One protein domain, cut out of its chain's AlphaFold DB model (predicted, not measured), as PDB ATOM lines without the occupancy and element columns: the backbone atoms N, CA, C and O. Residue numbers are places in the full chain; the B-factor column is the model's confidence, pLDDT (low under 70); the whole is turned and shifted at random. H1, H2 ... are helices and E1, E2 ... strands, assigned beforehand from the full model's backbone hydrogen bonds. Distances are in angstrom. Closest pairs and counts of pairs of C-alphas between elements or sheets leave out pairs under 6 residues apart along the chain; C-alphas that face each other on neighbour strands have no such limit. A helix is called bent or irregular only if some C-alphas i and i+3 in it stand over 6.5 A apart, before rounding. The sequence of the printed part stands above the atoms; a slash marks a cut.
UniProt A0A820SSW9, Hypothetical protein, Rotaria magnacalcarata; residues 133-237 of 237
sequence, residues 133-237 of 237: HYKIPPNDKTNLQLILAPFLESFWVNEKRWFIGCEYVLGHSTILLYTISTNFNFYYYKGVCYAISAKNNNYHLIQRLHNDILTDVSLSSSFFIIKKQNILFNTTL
ATOM      1  N   HIS A 133      33.184  -0.156  52.068       87.38
ATOM      2  CA  HIS A 133      34.128   0.777  52.660       87.38
ATOM      3  C   HIS A 133      35.468   0.083  52.911       87.38
ATOM      4  O   HIS A 133      35.518  -0.998  53.507       87.38
ATOM      5  N   TYR A 134      36.546   0.749  52.514       88.94
ATOM      6  CA  TYR A 134      37.920   0.392  52.833       88.94
ATOM      7  C   TYR A 134      38.579   1.561  53.562       88.94
ATOM      8  O   TYR A 134      38.691   2.663  53.021       88.94
ATOM      9  N   LYS A 135      39.001   1.346  54.808       87.19
ATOM     10  CA  LYS A 135      39.701   2.375  55.575       87.19
ATOM     11  C   LYS A 135      41.193   2.288  55.325       87.19
ATOM     12  O   LYS A 135      41.807   1.246  55.533       87.19
ATOM     13  N   ILE A 136      41.770   3.415  54.929       84.12
ATOM     14  CA  ILE A 136      43.200   3.527  54.677       84.12
ATOM     15  C   ILE A 136      43.942   3.495  56.022       84.12
ATOM     16  O   ILE A 136      43.663   4.335  56.891       84.12
ATOM     17  N   PRO A 137      44.890   2.564  56.221       82.75
ATOM     18  CA  PRO A 137      45.739   2.575  57.402       82.75
ATOM     19  C   PRO A 137      46.551   3.882  57.484       82.75
ATOM     20  O   PRO A 137      47.020   4.376  56.461       82.75
ATOM     21  N   PRO A 138      46.789   4.443  58.685       74.06
ATOM     22  CA  PRO A 138      47.357   5.787  58.863       74.06
ATOM     23  C   PRO A 138      48.767   6.007  58.282       74.06
ATOM     24  O   PRO A 138      49.190   7.152  58.163       74.06
ATOM     25  N   ASN A 139      49.469   4.941  57.888       74.19
ATOM     26  CA  ASN A 139      50.814   4.994  57.306       74.19
ATOM     27  C   ASN A 139      50.886   4.426  55.882       74.19
ATOM     28  O   ASN A 139      51.976   4.353  55.314       74.19
ATOM     29  N   ASP A 140      49.758   3.997  55.321       72.69
ATOM     30  CA  ASP A 140      49.742   3.369  54.009       72.69
ATOM     31  C   ASP A 140      49.627   4.426  52.906       72.69
ATOM     32  O   ASP A 140      48.828   5.366  52.986       72.69
ATOM     33  N   LYS A 141      50.444   4.277  51.864       71.25
ATOM     34  CA  LYS A 141      50.321   5.082  50.651       71.25
ATOM     35  C   LYS A 141      49.326   4.386  49.747       71.25
ATOM     36  O   LYS A 141      49.701   3.584  48.895       71.25
ATOM     37  N   THR A 142      48.047   4.685  49.923       70.06
ATOM     38  CA  THR A 142      47.036   4.059  49.079       70.06
ATOM     39  C   THR A 142      47.100   4.607  47.661       70.06
ATOM     40  O   THR A 142      46.969   5.810  47.431       70.06
ATOM     41  N   ASN A 143      47.279   3.701  46.703       79.12
ATOM     42  CA  ASN A 143      47.117   3.975  45.286       79.12
ATOM     43  C   ASN A 143      45.726   3.484  44.860       79.12
ATOM     44  O   ASN A 143      45.469   2.279  44.870       79.12
ATOM     45  N   LEU A 144      44.835   4.404  44.471       80.25
ATOM     46  CA  LEU A 144      43.491   4.046  44.001       80.25
ATOM     47  C   LEU A 144      43.520   3.102  42.797       80.25
ATOM     48  O   LEU A 144      42.613   2.287  42.651       80.25
ATOM     49  N   GLN A 145      44.569   3.163  41.972       81.94
ATOM     50  CA  GLN A 145      44.723   2.242  40.853       81.94
ATOM     51  C   GLN A 145      44.890   0.797  41.320       81.94
ATOM     52  O   GLN A 145      44.342  -0.084  40.678       81.94
ATOM     53  N   LEU A 146      45.583   0.537  42.435       85.75
ATOM     54  CA  LEU A 146      45.724  -0.830  42.959       85.75
ATOM     55  C   LEU A 146      44.385  -1.392  43.448       85.75
ATOM     56  O   LEU A 146      44.142  -2.587  43.348       85.75
ATOM     57  N   ILE A 147      43.510  -0.522  43.951       88.50
ATOM     58  CA  ILE A 147      42.162  -0.892  44.395       88.50
ATOM     59  C   ILE A 147      41.232  -1.133  43.205       88.50
ATOM     60  O   ILE A 147      40.395  -2.029  43.249       88.50
ATOM     61  N   LEU A 148      41.370  -0.333  42.146       88.06
ATOM     62  CA  LEU A 148      40.550  -0.444  40.943       88.06
ATOM     63  C   LEU A 148      41.025  -1.521  39.969       88.06
ATOM     64  O   LEU A 148      40.194  -2.061  39.249       88.06
ATOM     65  N   ALA A 149      42.321  -1.841  39.954       89.44
ATOM     66  CA  ALA A 149      42.945  -2.776  39.023       89.44
ATOM     67  C   ALA A 149      42.136  -4.064  38.774       89.44
ATOM     68  O   ALA A 149      41.894  -4.359  37.602       89.44
ATOM     69  N   PRO A 150      41.652  -4.798  39.799       90.75
ATOM     70  CA  PRO A 150      40.937  -6.053  39.559       90.75
ATOM     71  C   PRO A 150      39.559  -5.858  38.888       90.75
ATOM     72  O   PRO A 150      39.019  -6.791  38.300       90.75
ATOM     73  N   PHE A 151      39.013  -4.637  38.895       89.62
ATOM     74  CA  PHE A 151      37.723  -4.286  38.286       89.62
ATOM     75  C   PHE A 151      37.834  -3.674  36.882       89.62
ATOM     76  O   PHE A 151      36.816  -3.353  36.270       89.62
ATOM     77  N   LEU A 152      39.051  -3.492  36.358       85.69
ATOM     78  CA  LEU A 152      39.282  -2.956  35.009       85.69
ATOM     79  C   LEU A 152      39.305  -4.046  33.925       85.69
ATOM     80  O   LEU A 152      39.408  -3.740  32.738       85.69
ATOM     81  N   GLU A 153      39.217  -5.315  34.316       87.00
ATOM     82  CA  GLU A 153      39.251  -6.443  33.388       87.00
ATOM     83  C   GLU A 153      37.965  -6.587  32.553       87.00
ATOM     84  O   GLU A 153      36.891  -6.085  32.902       87.00
ATOM     85  N   SER A 154      38.060  -7.332  31.441       84.62
ATOM     86  CA  SER A 154      36.962  -7.526  30.478       84.62
ATOM     87  C   SER A 154      35.693  -8.093  31.105       84.62
ATOM     88  O   SER A 154      34.597  -7.749  30.659       84.62
ATOM     89  N   PHE A 155      35.831  -8.911  32.149       91.25
ATOM     90  CA  PHE A 155      34.707  -9.455  32.900       91.25
ATOM     91  C   PHE A 155      33.755  -8.344  33.376       91.25
ATOM     92  O   PHE A 155      32.549  -8.410  33.147       91.25
ATOM     93  N   TRP A 156      34.289  -7.278  33.972       89.12
ATOM     94  CA  TRP A 156      33.489  -6.185  34.528       89.12
ATOM     95  C   TRP A 156      32.940  -5.263  33.445       89.12
ATOM     96  O   TRP A 156      31.756  -4.920  33.457       89.12
ATOM     97  N   VAL A 157      33.789  -4.887  32.487       84.44
ATOM     98  CA  VAL A 157      33.474  -3.856  31.488       84.44
ATOM     99  C   VAL A 157      32.648  -4.408  30.326       84.44
ATOM    100  O   VAL A 157      31.660  -3.796  29.926       84.44
ATOM    101  N   ASN A 158      33.027  -5.569  29.790       87.06
ATOM    102  CA  ASN A 158      32.475  -6.096  28.542       87.06
ATOM    103  C   ASN A 158      31.402  -7.157  28.789       87.06
ATOM    104  O   ASN A 158      30.335  -7.094  28.175       87.06
ATOM    105  N   GLU A 159      31.685  -8.119  29.672       92.25
ATOM    106  CA  GLU A 159      30.806  -9.270  29.909       92.25
ATOM    107  C   GLU A 159      29.635  -8.897  30.817       92.25
ATOM    108  O   GLU A 159      28.476  -9.060  30.440       92.25
ATOM    109  N   LYS A 160      29.929  -8.361  32.005       92.44
ATOM    110  CA  LYS A 160      28.914  -7.988  32.993       92.44
ATOM    111  C   LYS A 160      28.366  -6.586  32.814       92.44
ATOM    112  O   LYS A 160      27.206  -6.347  33.139       92.44
ATOM    113  N   ARG A 161      29.182  -5.662  32.301       90.06
ATOM    114  CA  ARG A 161      28.866  -4.223  32.237       90.06
ATOM    115  C   ARG A 161      28.475  -3.658  33.607       90.06
ATOM    116  O   ARG A 161      27.673  -2.730  33.715       90.06
ATOM    117  N   TRP A 162      29.032  -4.237  34.668       89.50
ATOM    118  CA  TRP A 162      28.870  -3.764  36.036       89.50
ATOM    119  C   TRP A 162      29.974  -2.747  36.301       89.50
ATOM    120  O   TRP A 162      31.057  -3.089  36.767       89.50
ATOM    121  N   PHE A 163      29.723  -1.492  35.933       86.31
ATOM    122  CA  PHE A 163      30.719  -0.435  36.086       86.31
ATOM    123  C   PHE A 163      31.005  -0.165  37.561       86.31
ATOM    124  O   PHE A 163      30.078   0.050  38.346       86.31
ATOM    125  N   ILE A 164      32.288  -0.135  37.915       87.81
ATOM    126  CA  ILE A 164      32.752   0.091  39.281       87.81
ATOM    127  C   ILE A 164      33.254   1.526  39.429       87.81
ATOM    128  O   ILE A 164      34.071   2.007  38.645       87.81
ATOM    129  N   GLY A 165      32.736   2.219  40.439       86.12
ATOM    130  CA  GLY A 165      33.213   3.506  40.913       86.12
ATOM    131  C   GLY A 165      34.070   3.334  42.163       86.12
ATOM    132  O   GLY A 165      33.806   2.481  43.012       86.12
ATOM    133  N   CYS A 166      35.089   4.179  42.283       87.56
ATOM    134  CA  CYS A 166      35.924   4.270  43.474       87.56
ATOM    135  C   CYS A 166      36.005   5.730  43.915       87.56
ATOM    136  O   CYS A 166      36.284   6.610  43.103       87.56
ATOM    137  N   GLU A 167      35.735   6.010  45.186       87.00
ATOM    138  CA  GLU A 167      35.773   7.357  45.751       87.00
ATOM    139  C   GLU A 167      36.636   7.397  46.999       87.00
ATOM    140  O   GLU A 167      36.348   6.726  47.984       87.00
ATOM    141  N   TYR A 168      37.664   8.238  46.994       87.06
ATOM    142  CA  TYR A 168      38.406   8.567  48.201       87.06
ATOM    143  C   TYR A 168      37.762   9.762  48.903       87.06
ATOM    144  O   TYR A 168      37.797  10.876  48.383       87.06
ATOM    145  N   VAL A 169      37.191   9.544  50.088       85.94
ATOM    146  CA  VAL A 169      36.466  10.578  50.834       85.94
ATOM    147  C   VAL A 169      37.401  11.342  51.767       85.94
ATOM    148  O   VAL A 169      37.947  10.796  52.737       85.94
ATOM    149  N   LEU A 170      37.546  12.641  51.496       82.06
ATOM    150  CA  LEU A 170      38.404  13.545  52.250       82.06
ATOM    151  C   LEU A 170      37.900  13.689  53.694       82.06
ATOM    152  O   LEU A 170      36.703  13.799  53.952       82.06
ATOM    153  N   GLY A 171      38.830  13.697  54.651       80.31
ATOM    154  CA  GLY A 171      38.540  13.866  56.082       80.31
ATOM    155  C   GLY A 171      38.247  12.569  56.844       80.31
ATOM    156  O   GLY A 171      38.472  12.527  58.050       80.31
ATOM    157  N   HIS A 172      37.843  11.500  56.151       79.69
ATOM    158  CA  HIS A 172      37.555  10.194  56.764       79.69
ATOM    159  C   HIS A 172      38.613   9.122  56.478       79.69
ATOM    160  O   HIS A 172      38.525   8.027  57.034       79.69
ATOM    161  N   SER A 173      39.594   9.404  55.612       84.12
ATOM    162  CA  SER A 173      40.612   8.428  55.184       84.12
ATOM    163  C   SER A 173      39.990   7.111  54.698       84.12
ATOM    164  O   SER A 173      40.482   6.028  55.004       84.12
ATOM    165  N   THR A 174      38.849   7.196  54.013       86.75
ATOM    166  CA  THR A 174      38.057   6.032  53.603       86.75
ATOM    167  C   THR A 174      37.881   6.047  52.099       86.75
ATOM    168  O   THR A 174      37.649   7.098  51.502       86.75
ATOM    169  N   ILE A 175      37.978   4.870  51.503       89.12
ATOM    170  CA  ILE A 175      37.669   4.609  50.110       89.12
ATOM    171  C   ILE A 175      36.326   3.898  50.046       89.12
ATOM    172  O   ILE A 175      36.071   2.955  50.794       89.12
ATOM    173  N   LEU A 176      35.472   4.370  49.153       88.38
ATOM    174  CA  LEU A 176      34.214   3.744  48.793       88.38
ATOM    175  C   LEU A 176      34.410   3.041  47.462       88.38
ATOM    176  O   LEU A 176      34.812   3.673  46.490       88.38
ATOM    177  N   LEU A 177      34.095   1.757  47.417       90.12
ATOM    178  CA  LEU A 177      34.043   0.978  46.192       90.12
ATOM    179  C   LEU A 177      32.592   0.577  45.951       90.12
ATOM    180  O   LEU A 177      31.957   0.007  46.844       90.12
ATOM    181  N   TYR A 178      32.052   0.899  44.781       88.81
ATOM    182  CA  TYR A 178      30.641   0.662  44.509       88.81
ATOM    183  C   TYR A 178      30.324   0.433  43.033       88.81
ATOM    184  O   TYR A 178      31.065   0.865  42.158       88.81
ATOM    185  N   THR A 179      29.196  -0.206  42.739       88.31
ATOM    186  CA  THR A 179      28.681  -0.344  41.366       88.31
ATOM    187  C   THR A 179      27.851   0.880  40.977       88.31
ATOM    188  O   THR A 179      27.002   1.333  41.738       88.31
ATOM    189  N   ILE A 180      28.072   1.456  39.795       71.88
ATOM    190  CA  ILE A 180      27.504   2.765  39.405       71.88
ATOM    191  C   ILE A 180      25.978   2.725  39.191       71.88
ATOM    192  O   ILE A 180      25.322   3.757  39.299       71.88
ATOM    193  N   SER A 181      25.387   1.550  38.963       66.25
ATOM    194  CA  SER A 181      23.938   1.327  38.784       66.25
ATOM    195  C   SER A 181      23.062   1.742  39.974       66.25
ATOM    196  O   SER A 181      21.837   1.642  39.911       66.25
ATOM    197  N   THR A 182      23.654   2.187  41.079       58.19
ATOM    198  CA  THR A 182      22.996   2.194  42.377       58.19
ATOM    199  C   THR A 182      22.710   3.593  42.908       58.19
ATOM    200  O   THR A 182      23.592   4.414  43.146       58.19
ATOM    201  N   ASN A 183      21.438   3.815  43.244       59.09
ATOM    202  CA  ASN A 183      21.032   4.838  44.205       59.09
ATOM    203  C   ASN A 183      21.376   4.343  45.617       59.09
ATOM    204  O   ASN A 183      20.492   3.942  46.383       59.09
ATOM    205  N   PHE A 184      22.665   4.261  45.954       64.50
ATOM    206  CA  PHE A 184      23.040   4.089  47.351       64.50
ATOM    207  C   PHE A 184      22.793   5.391  48.090       64.50
ATOM    208  O   PHE A 184      23.235   6.462  47.681       64.50
ATOM    209  N   ASN A 185      22.099   5.277  49.219       58.72
ATOM    210  CA  ASN A 185      22.069   6.368  50.162       58.72
ATOM    211  C   ASN A 185      23.382   6.356  50.950       58.72
ATOM    212  O   ASN A 185      23.554   5.556  51.874       58.72
ATOM    213  N   PHE A 186      24.295   7.257  50.603       63.75
ATOM    214  CA  PHE A 186      25.519   7.544  51.341       63.75
ATOM    215  C   PHE A 186      25.182   8.317  52.632       63.75
ATOM    216  O   PHE A 186      25.707   9.396  52.893       63.75
ATOM    217  N   TYR A 187      24.312   7.763  53.487       56.25
ATOM    218  CA  TYR A 187      23.866   8.369  54.757       56.25
ATOM    219  C   TYR A 187      24.991   8.576  55.795       56.25
ATOM    220  O   TYR A 187      24.725   8.949  56.937       56.25
ATOM    221  N   TYR A 188      26.249   8.341  55.424       56.47
ATOM    222  CA  TYR A 188      27.412   8.462  56.297       56.47
ATOM    223  C   TYR A 188      27.809   9.885  56.619       56.47
ATOM    224  O   TYR A 188      28.295  10.158  57.718       56.47
ATOM    225  N   TYR A 189      27.622  10.790  55.669       60.56
ATOM    226  CA  TYR A 189      28.168  12.126  55.789       60.56
ATOM    227  C   TYR A 189      27.064  13.061  56.271       60.56
ATOM    228  O   TYR A 189      26.168  13.460  55.526       60.56
ATOM    229  N   LYS A 190      27.110  13.393  57.566       63.31
ATOM    230  CA  LYS A 190      26.353  14.525  58.105       63.31
ATOM    231  C   LYS A 190      27.006  15.805  57.583       63.31
ATOM    232  O   LYS A 190      27.937  16.313  58.198       63.31
ATOM    233  N   GLY A 191      26.527  16.295  56.444       67.88
ATOM    234  CA  GLY A 191      26.985  17.537  55.827       67.88
ATOM    235  C   GLY A 191      27.732  17.327  54.514       67.88
ATOM    236  O   GLY A 191      27.612  16.289  53.868       67.88
ATOM    237  N   VAL A 192      28.465  18.363  54.108       70.19
ATOM    238  CA  VAL A 192      29.209  18.387  52.849       70.19
ATOM    239  C   VAL A 192      30.479  17.554  52.983       70.19
ATOM    240  O   VAL A 192      31.291  17.815  53.872       70.19
ATOM    241  N   CYS A 193      30.688  16.597  52.082       74.94
ATOM    242  CA  CYS A 193      31.963  15.902  51.946       74.94
ATOM    243  C   CYS A 193      32.560  16.129  50.558       74.94
ATOM    244  O   CYS A 193      31.850  16.304  49.571       74.94
ATOM    245  N   TYR A 194      33.886  16.153  50.496       78.88
ATOM    246  CA  TYR A 194      34.622  16.174  49.241       78.88
ATOM    247  C   TYR A 194      35.198  14.786  49.016       78.88
ATOM    248  O   TYR A 194      35.690  14.163  49.960       78.88
ATOM    249  N   ALA A 195      35.161  14.306  47.785       80.25
ATOM    250  CA  ALA A 195      35.784  13.050  47.426       80.25
ATOM    251  C   ALA A 195      36.500  13.162  46.085       80.25
ATOM    252  O   ALA A 195      36.128  13.961  45.229       80.25
ATOM    253  N   ILE A 196      37.538  12.354  45.909       81.00
ATOM    254  CA  ILE A 196      38.146  12.138  44.600       81.00
ATOM    255  C   ILE A 196      37.549  10.857  44.045       81.00
ATOM    256  O   ILE A 196      37.776   9.779  44.592       81.00
ATOM    257  N   SER A 197      36.765  10.990  42.985       80.44
ATOM    258  CA  SER A 197      36.127   9.882  42.292       80.44
ATOM    259  C   SER A 197      36.968   9.463  41.098       80.44
ATOM    260  O   SER A 197      37.320  10.294  40.267       80.44
ATOM    261  N   ALA A 198      37.280   8.178  41.011       77.62
ATOM    262  CA  ALA A 198      37.853   7.558  39.834       77.62
ATOM    263  C   ALA A 198      36.731   6.842  39.068       77.62
ATOM    264  O   ALA A 198      36.126   5.891  39.576       77.62
ATOM    265  N   LYS A 199      36.433   7.332  37.860       69.00
ATOM    266  CA  LYS A 199      35.406   6.799  36.952       69.00
ATOM    267  C   LYS A 199      35.930   6.833  35.524       69.00
ATOM    268  O   LYS A 199      36.443   7.859  35.090       69.00
ATOM    269  N   ASN A 200      35.777   5.735  34.782       65.69
ATOM    270  CA  ASN A 200      36.135   5.655  33.358       65.69
ATOM    271  C   ASN A 200      37.551   6.190  33.048       65.69
ATOM    272  O   ASN A 200      37.729   6.978  32.125       65.69
ATOM    273  N   ASN A 201      38.545   5.794  33.852       65.19
ATOM    274  CA  ASN A 201      39.947   6.238  33.769       65.19
ATOM    275  C   ASN A 201      40.203   7.741  34.001       65.19
ATOM    276  O   ASN A 201      41.330   8.194  33.826       65.19
ATOM    277  N   ASN A 202      39.204   8.500  34.454       68.56
ATOM    278  CA  ASN A 202      39.347   9.901  34.835       68.56
ATOM    279  C   ASN A 202      39.166  10.086  36.340       68.56
ATOM    280  O   ASN A 202      38.479   9.307  37.009       68.56
ATOM    281  N   TYR A 203      39.776  11.149  36.863       76.38
ATOM    282  CA  TYR A 203      39.613  11.568  38.248       76.38
ATOM    283  C   TYR A 203      38.780  12.840  38.311       76.38
ATOM    284  O   TYR A 203      38.995  13.791  37.561       76.38
ATOM    285  N   HIS A 204      37.845  12.855  39.245       77.44
ATOM    286  CA  HIS A 204      36.900  13.932  39.457       77.44
ATOM    287  C   HIS A 204      36.965  14.353  40.916       77.44
ATOM    288  O   HIS A 204      36.872  13.508  41.808       77.44
ATOM    289  N   LEU A 205      37.118  15.647  41.180       80.69
ATOM    290  CA  LEU A 205      36.841  16.179  42.504       80.69
ATOM    291  C   LEU A 205      35.338  16.407  42.592       80.69
ATOM    292  O   LEU A 205      34.789  17.245  41.876       80.69
ATOM    293  N   ILE A 206      34.692  15.663  43.476       80.94
ATOM    294  CA  ILE A 206      33.262  15.772  43.712       80.94
ATOM    295  C   ILE A 206      32.994  16.358  45.091       80.94
ATOM    296  O   ILE A 206      33.659  16.028  46.076       80.94
ATOM    297  N   GLN A 207      31.986  17.212  45.160       78.62
ATOM    298  CA  GLN A 207      31.396  17.668  46.407       78.62
ATOM    299  C   GLN A 207      30.034  17.003  46.552       78.62
ATOM    300  O   GLN A 207      29.191  17.121  45.666       78.62
ATOM    301  N   ARG A 208      29.804  16.315  47.666       71.19
ATOM    302  CA  ARG A 208      28.528  15.673  47.975       71.19
ATOM    303  C   ARG A 208      27.852  16.364  49.146       71.19
ATOM    304  O   ARG A 208      28.515  16.755  50.107       71.19
ATOM    305  N   LEU A 209      26.529  16.447  49.091       72.00
ATOM    306  CA  LEU A 209      25.678  16.715  50.246       72.00
ATOM    307  C   LEU A 209      24.609  15.627  50.293       72.00
ATOM    308  O   LEU A 209      23.813  15.492  49.368       72.00
ATOM    309  N   HIS A 210      24.618  14.828  51.360       69.06
ATOM    310  CA  HIS A 210      23.851  13.582  51.432       69.06
ATOM    311  C   HIS A 210      24.203  12.628  50.277       69.06
ATOM    312  O   HIS A 210      25.256  11.993  50.321       69.06
ATOM    313  N   ASN A 211      23.360  12.549  49.245       61.25
ATOM    314  CA  ASN A 211      23.568  11.696  48.070       61.25
ATOM    315  C   ASN A 211      23.822  12.486  46.789       61.25
ATOM    316  O   ASN A 211      24.270  11.905  45.799       61.25
ATOM    317  N   ASP A 212      23.554  13.788  46.815       61.31
ATOM    318  CA  ASP A 212      23.585  14.615  45.625       61.31
ATOM    319  C   ASP A 212      25.004  15.113  45.387       61.31
ATOM    320  O   ASP A 212      25.694  15.568  46.307       61.31
ATOM    321  N   ILE A 213      25.444  15.005  44.136       62.72
ATOM    322  CA  ILE A 213      26.687  15.616  43.676       62.72
ATOM    323  C   ILE A 213      26.375  17.092  43.438       62.72
ATOM    324  O   ILE A 213      25.636  17.440  42.522       62.72
ATOM    325  N   LEU A 214      26.916  17.952  44.297       63.38
ATOM    326  CA  LEU A 214      26.760  19.399  44.197       63.38
ATOM    327  C   LEU A 214      27.678  19.984  43.125       63.38
ATOM    328  O   LEU A 214      27.290  20.903  42.411       63.38
ATOM    329  N   THR A 215      28.897  19.456  43.024       65.94
ATOM    330  CA  THR A 215      29.879  19.851  42.013       65.94
ATOM    331  C   THR A 215      30.694  18.641  41.579       65.94
ATOM    332  O   THR A 215      31.000  17.767  42.392       65.94
ATOM    333  N   ASP A 216      31.023  18.595  40.290       69.62
ATOM    334  CA  ASP A 216      31.887  17.596  39.666       69.62
ATOM    335  C   ASP A 216      32.894  18.342  38.788       69.62
ATOM    336  O   ASP A 216      32.531  18.964  37.788       69.62
ATOM    337  N   VAL A 217      34.153  18.349  39.223       70.38
ATOM    338  CA  VAL A 217      35.248  19.006  38.514       70.38
ATOM    339  C   VAL A 217      36.218  17.938  38.040       70.38
ATOM    340  O   VAL A 217      36.906  17.306  38.845       70.38
ATOM    341  N   SER A 218      36.304  17.761  36.721       70.62
ATOM    342  CA  SER A 218      37.320  16.912  36.100       70.62
ATOM    343  C   SER A 218      38.716  17.426  36.444       70.62
ATOM    344  O   SER A 218      39.029  18.597  36.210       70.62
ATOM    345  N   LEU A 219      39.570  16.552  36.960       63.91
ATOM    346  CA  LEU A 219      40.950  16.887  37.271       63.91
ATOM    347  C   LEU A 219      41.820  16.591  36.042       63.91
ATOM    348  O   LEU A 219      41.933  15.442  35.619       63.91
ATOM    349  N   SER A 220      42.439  17.622  35.459       47.72
ATOM    350  CA  SER A 220      43.414  17.441  34.379       47.72
ATOM    351  C   SER A 220      44.670  16.751  34.917       47.72
ATOM    352  O   SER A 220      45.195  17.148  35.958       47.72
ATOM    353  N   SER A 221      45.145  15.736  34.197       45.81
ATOM    354  CA  SER A 221      46.281  14.865  34.523       45.81
ATOM    355  C   SER A 221      47.495  15.618  35.076       45.81
ATOM    356  O   SER A 221      48.250  16.241  34.332       45.81
ATOM    357  N   SER A 222      47.682  15.556  36.393       40.53
ATOM    358  CA  SER A 222      48.894  15.926  37.128       40.53
ATOM    359  C   SER A 222      48.775  15.352  38.541       40.53
ATOM    360  O   SER A 222      47.698  15.389  39.128       40.53
ATOM    361  N   PHE A 223      49.856  14.790  39.082       42.94
ATOM    362  CA  PHE A 223      49.891  14.183  40.416       42.94
ATOM    363  C   PHE A 223      49.304  15.121  41.489       42.94
ATOM    364  O   PHE A 223      49.879  16.169  41.782       42.94
ATOM    365  N   PHE A 224      48.196  14.733  42.128       45.41
ATOM    366  CA  PHE A 224      47.677  15.455  43.292       45.41
ATOM    367  C   PHE A 224      48.290  14.881  44.564       45.41
ATOM    368  O   PHE A 224      47.910  13.810  45.023       45.41
ATOM    369  N   ILE A 225      49.218  15.609  45.177       42.22
ATOM    370  CA  ILE A 225      49.627  15.321  46.552       42.22
ATOM    371  C   ILE A 225      48.679  16.095  47.468       42.22
ATOM    372  O   ILE A 225      48.848  17.298  47.682       42.22
ATOM    373  N   ILE A 226      47.682  15.419  48.041       48.75
ATOM    374  CA  ILE A 226      46.927  15.997  49.157       48.75
ATOM    375  C   ILE A 226      47.870  15.996  50.362       48.75
ATOM    376  O   ILE A 226      47.989  15.001  51.057       48.75
ATOM    377  N   LYS A 227      48.551  17.119  50.627       37.25
ATOM    378  CA  LYS A 227      49.633  17.267  51.633       37.25
ATOM    379  C   LYS A 227      49.341  16.752  53.055       37.25
ATOM    380  O   LYS A 227      50.263  16.673  53.857       37.25
ATOM    381  N   LYS A 228      48.093  16.406  53.389       39.19
ATOM    382  CA  LYS A 228      47.721  15.825  54.686       39.19
ATOM    383  C   LYS A 228      47.752  14.285  54.709       39.19
ATOM    384  O   LYS A 228      47.794  13.727  55.798       39.19
ATOM    385  N   GLN A 229      47.725  13.605  53.556       45.53
ATOM    386  CA  GLN A 229      47.771  12.140  53.422       45.53
ATOM    387  C   GLN A 229      48.528  11.752  52.141       45.53
ATOM    388  O   GLN A 229      48.241  12.277  51.071       45.53
ATOM    389  N   ASN A 230      49.502  10.843  52.235       47.00
ATOM    390  CA  ASN A 230      50.362  10.440  51.112       47.00
ATOM    391  C   ASN A 230      49.613   9.563  50.086       47.00
ATOM    392  O   ASN A 230      49.920   8.384  49.933       47.00
ATOM    393  N   ILE A 231      48.632  10.129  49.389       49.91
ATOM    394  CA  ILE A 231      47.864   9.442  48.348       49.91
ATOM    395  C   ILE A 231      48.489   9.783  47.008       49.91
ATOM    396  O   ILE A 231      48.643  10.956  46.665       49.91
ATOM    397  N   LEU A 232      48.888   8.745  46.278       49.62
ATOM    398  CA  LEU A 232      49.477   8.885  44.956       49.62
ATOM    399  C   LEU A 232      48.392   8.608  43.915       49.62
ATOM    400  O   LEU A 232      47.871   7.497  43.839       49.62
ATOM    401  N   PHE A 233      48.069   9.614  43.108       52.50
ATOM    402  CA  PHE A 233      47.256   9.435  41.910       52.50
ATOM    403  C   PHE A 233      48.202   9.347  40.727       52.50
ATOM    404  O   PHE A 233      48.884  10.324  40.419       52.50
ATOM    405  N   ASN A 234      48.261   8.182  40.093       44.09
ATOM    406  CA  ASN A 234      48.921   8.056  38.808       44.09
ATOM    407  C   ASN A 234      47.843   8.044  37.717       44.09
ATOM    408  O   ASN A 234      46.789   7.427  37.878       44.09
ATOM    409  N   THR A 235      48.075   8.784  36.638       42.12
ATOM    410  CA  THR A 235      47.175   8.843  35.472       42.12
ATOM    411  C   THR A 235      47.855   8.319  34.210       42.12
ATOM    412  O   THR A 235      47.331   8.505  33.119       42.12
ATOM    413  N   THR A 236      49.030   7.698  34.331       37.59
ATOM    414  CA  THR A 236      49.714   7.084  33.191       37.59
ATOM    415  C   THR A 236      49.052   5.752  32.851       37.59
ATOM    416  O   THR A 236      49.170   4.798  33.625       37.59
ATOM    417  N   LEU A 237      48.348   5.727  31.719       34.91
ATOM    418  CA  LEU A 237      48.184   4.542  30.877       34.91
ATOM    419  C   LEU A 237      49.328   4.522  29.861       34.91
ATOM    420  O   LEU A 237      49.614   5.611  29.311       34.91
TER     421      LEU A 237
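Overview. This is residues 133 to 237 of the 237 residues of the protein "Hypothetical protein" of Rotaria magnacalcarata (UniProt A0A820SSW9). One strongly twisted sheet of six strands makes the body, with H1 over one face and H2 sticking out beyond it; a long unnamed tail, residues 219 to 237, ends the chain. The 105 printed residues hold E1 H1 H2 E2 E3 E4 E5 E6 along the chain, a mixed class. The sheet's order is E1 E3 E2 E4 E5 E6, antiparallel throughout. The whole is compact, radius of gyration of the C-alphas 13.6 A, spanning 37 by 30 by 27 A.

Arrangement. Start at edge strand E1, residues 133 to 135; N 134 and O 175 of E3, residues 174 to 179, are 2.8 A apart, within hydrogen-bond range. E3 and E2, residues 164 to 169, form a hairpin, with N 167 and O 176 at 2.8 A. Next comes E4, residues 192 to 199, which bends by 52 degrees at residue 196; N 168 and O 196 are 2.9 A apart. E4, E5, residues 202 to 209, and E6, residues 212 to 218, form a meander of successive antiparallel neighbours, with N 197 and O 204 at 2.8 A and N 205 and O 217 at 2.9 A. H1, residues 144 to 151, is on the sheet at a height of 8.5 A, over E2 and along it at 16 degrees on the local plane; the closest C-alphas, Phe 151 and Ile 164, are 6.7 A apart. H2, residues 154 to 160, is not on the sheet and meets H1 only through their link. E1, H1 H2 and E2 form a split strand-helix-strand unit, two same-way strands with E3 between, and a right-handed crossover. O i to N i+4 pairs within range number 2 of 4 in H1 and 1 of 3 in H2, where 1 of 4 O i to N i+3 pairs is.

Along the chain. Find C-alpha 133, where E1 begins, at (34.128, 0.777, 52.660), and C-alpha 218, where E6 ends, at (37.320, 16.912, 36.100). E5 spans 21.7 A, E4 20.6 A, E6 16.9 A, E3 16.7 A, E2 16.0 A and H1 11.6 A. H1 is irregular: C-alphas 147 and 150 are 7.2 A apart.

Size, cuts and confidence. The C-alphas farthest apart, Glu 159 and Lys 227, are 39.1 A apart. The printed part has no cut; the link from E3 to E4 is long. Look for pLDDT under 70 at residues 181 to 191, 199 to 202, 210 to 216 and 219 to 237.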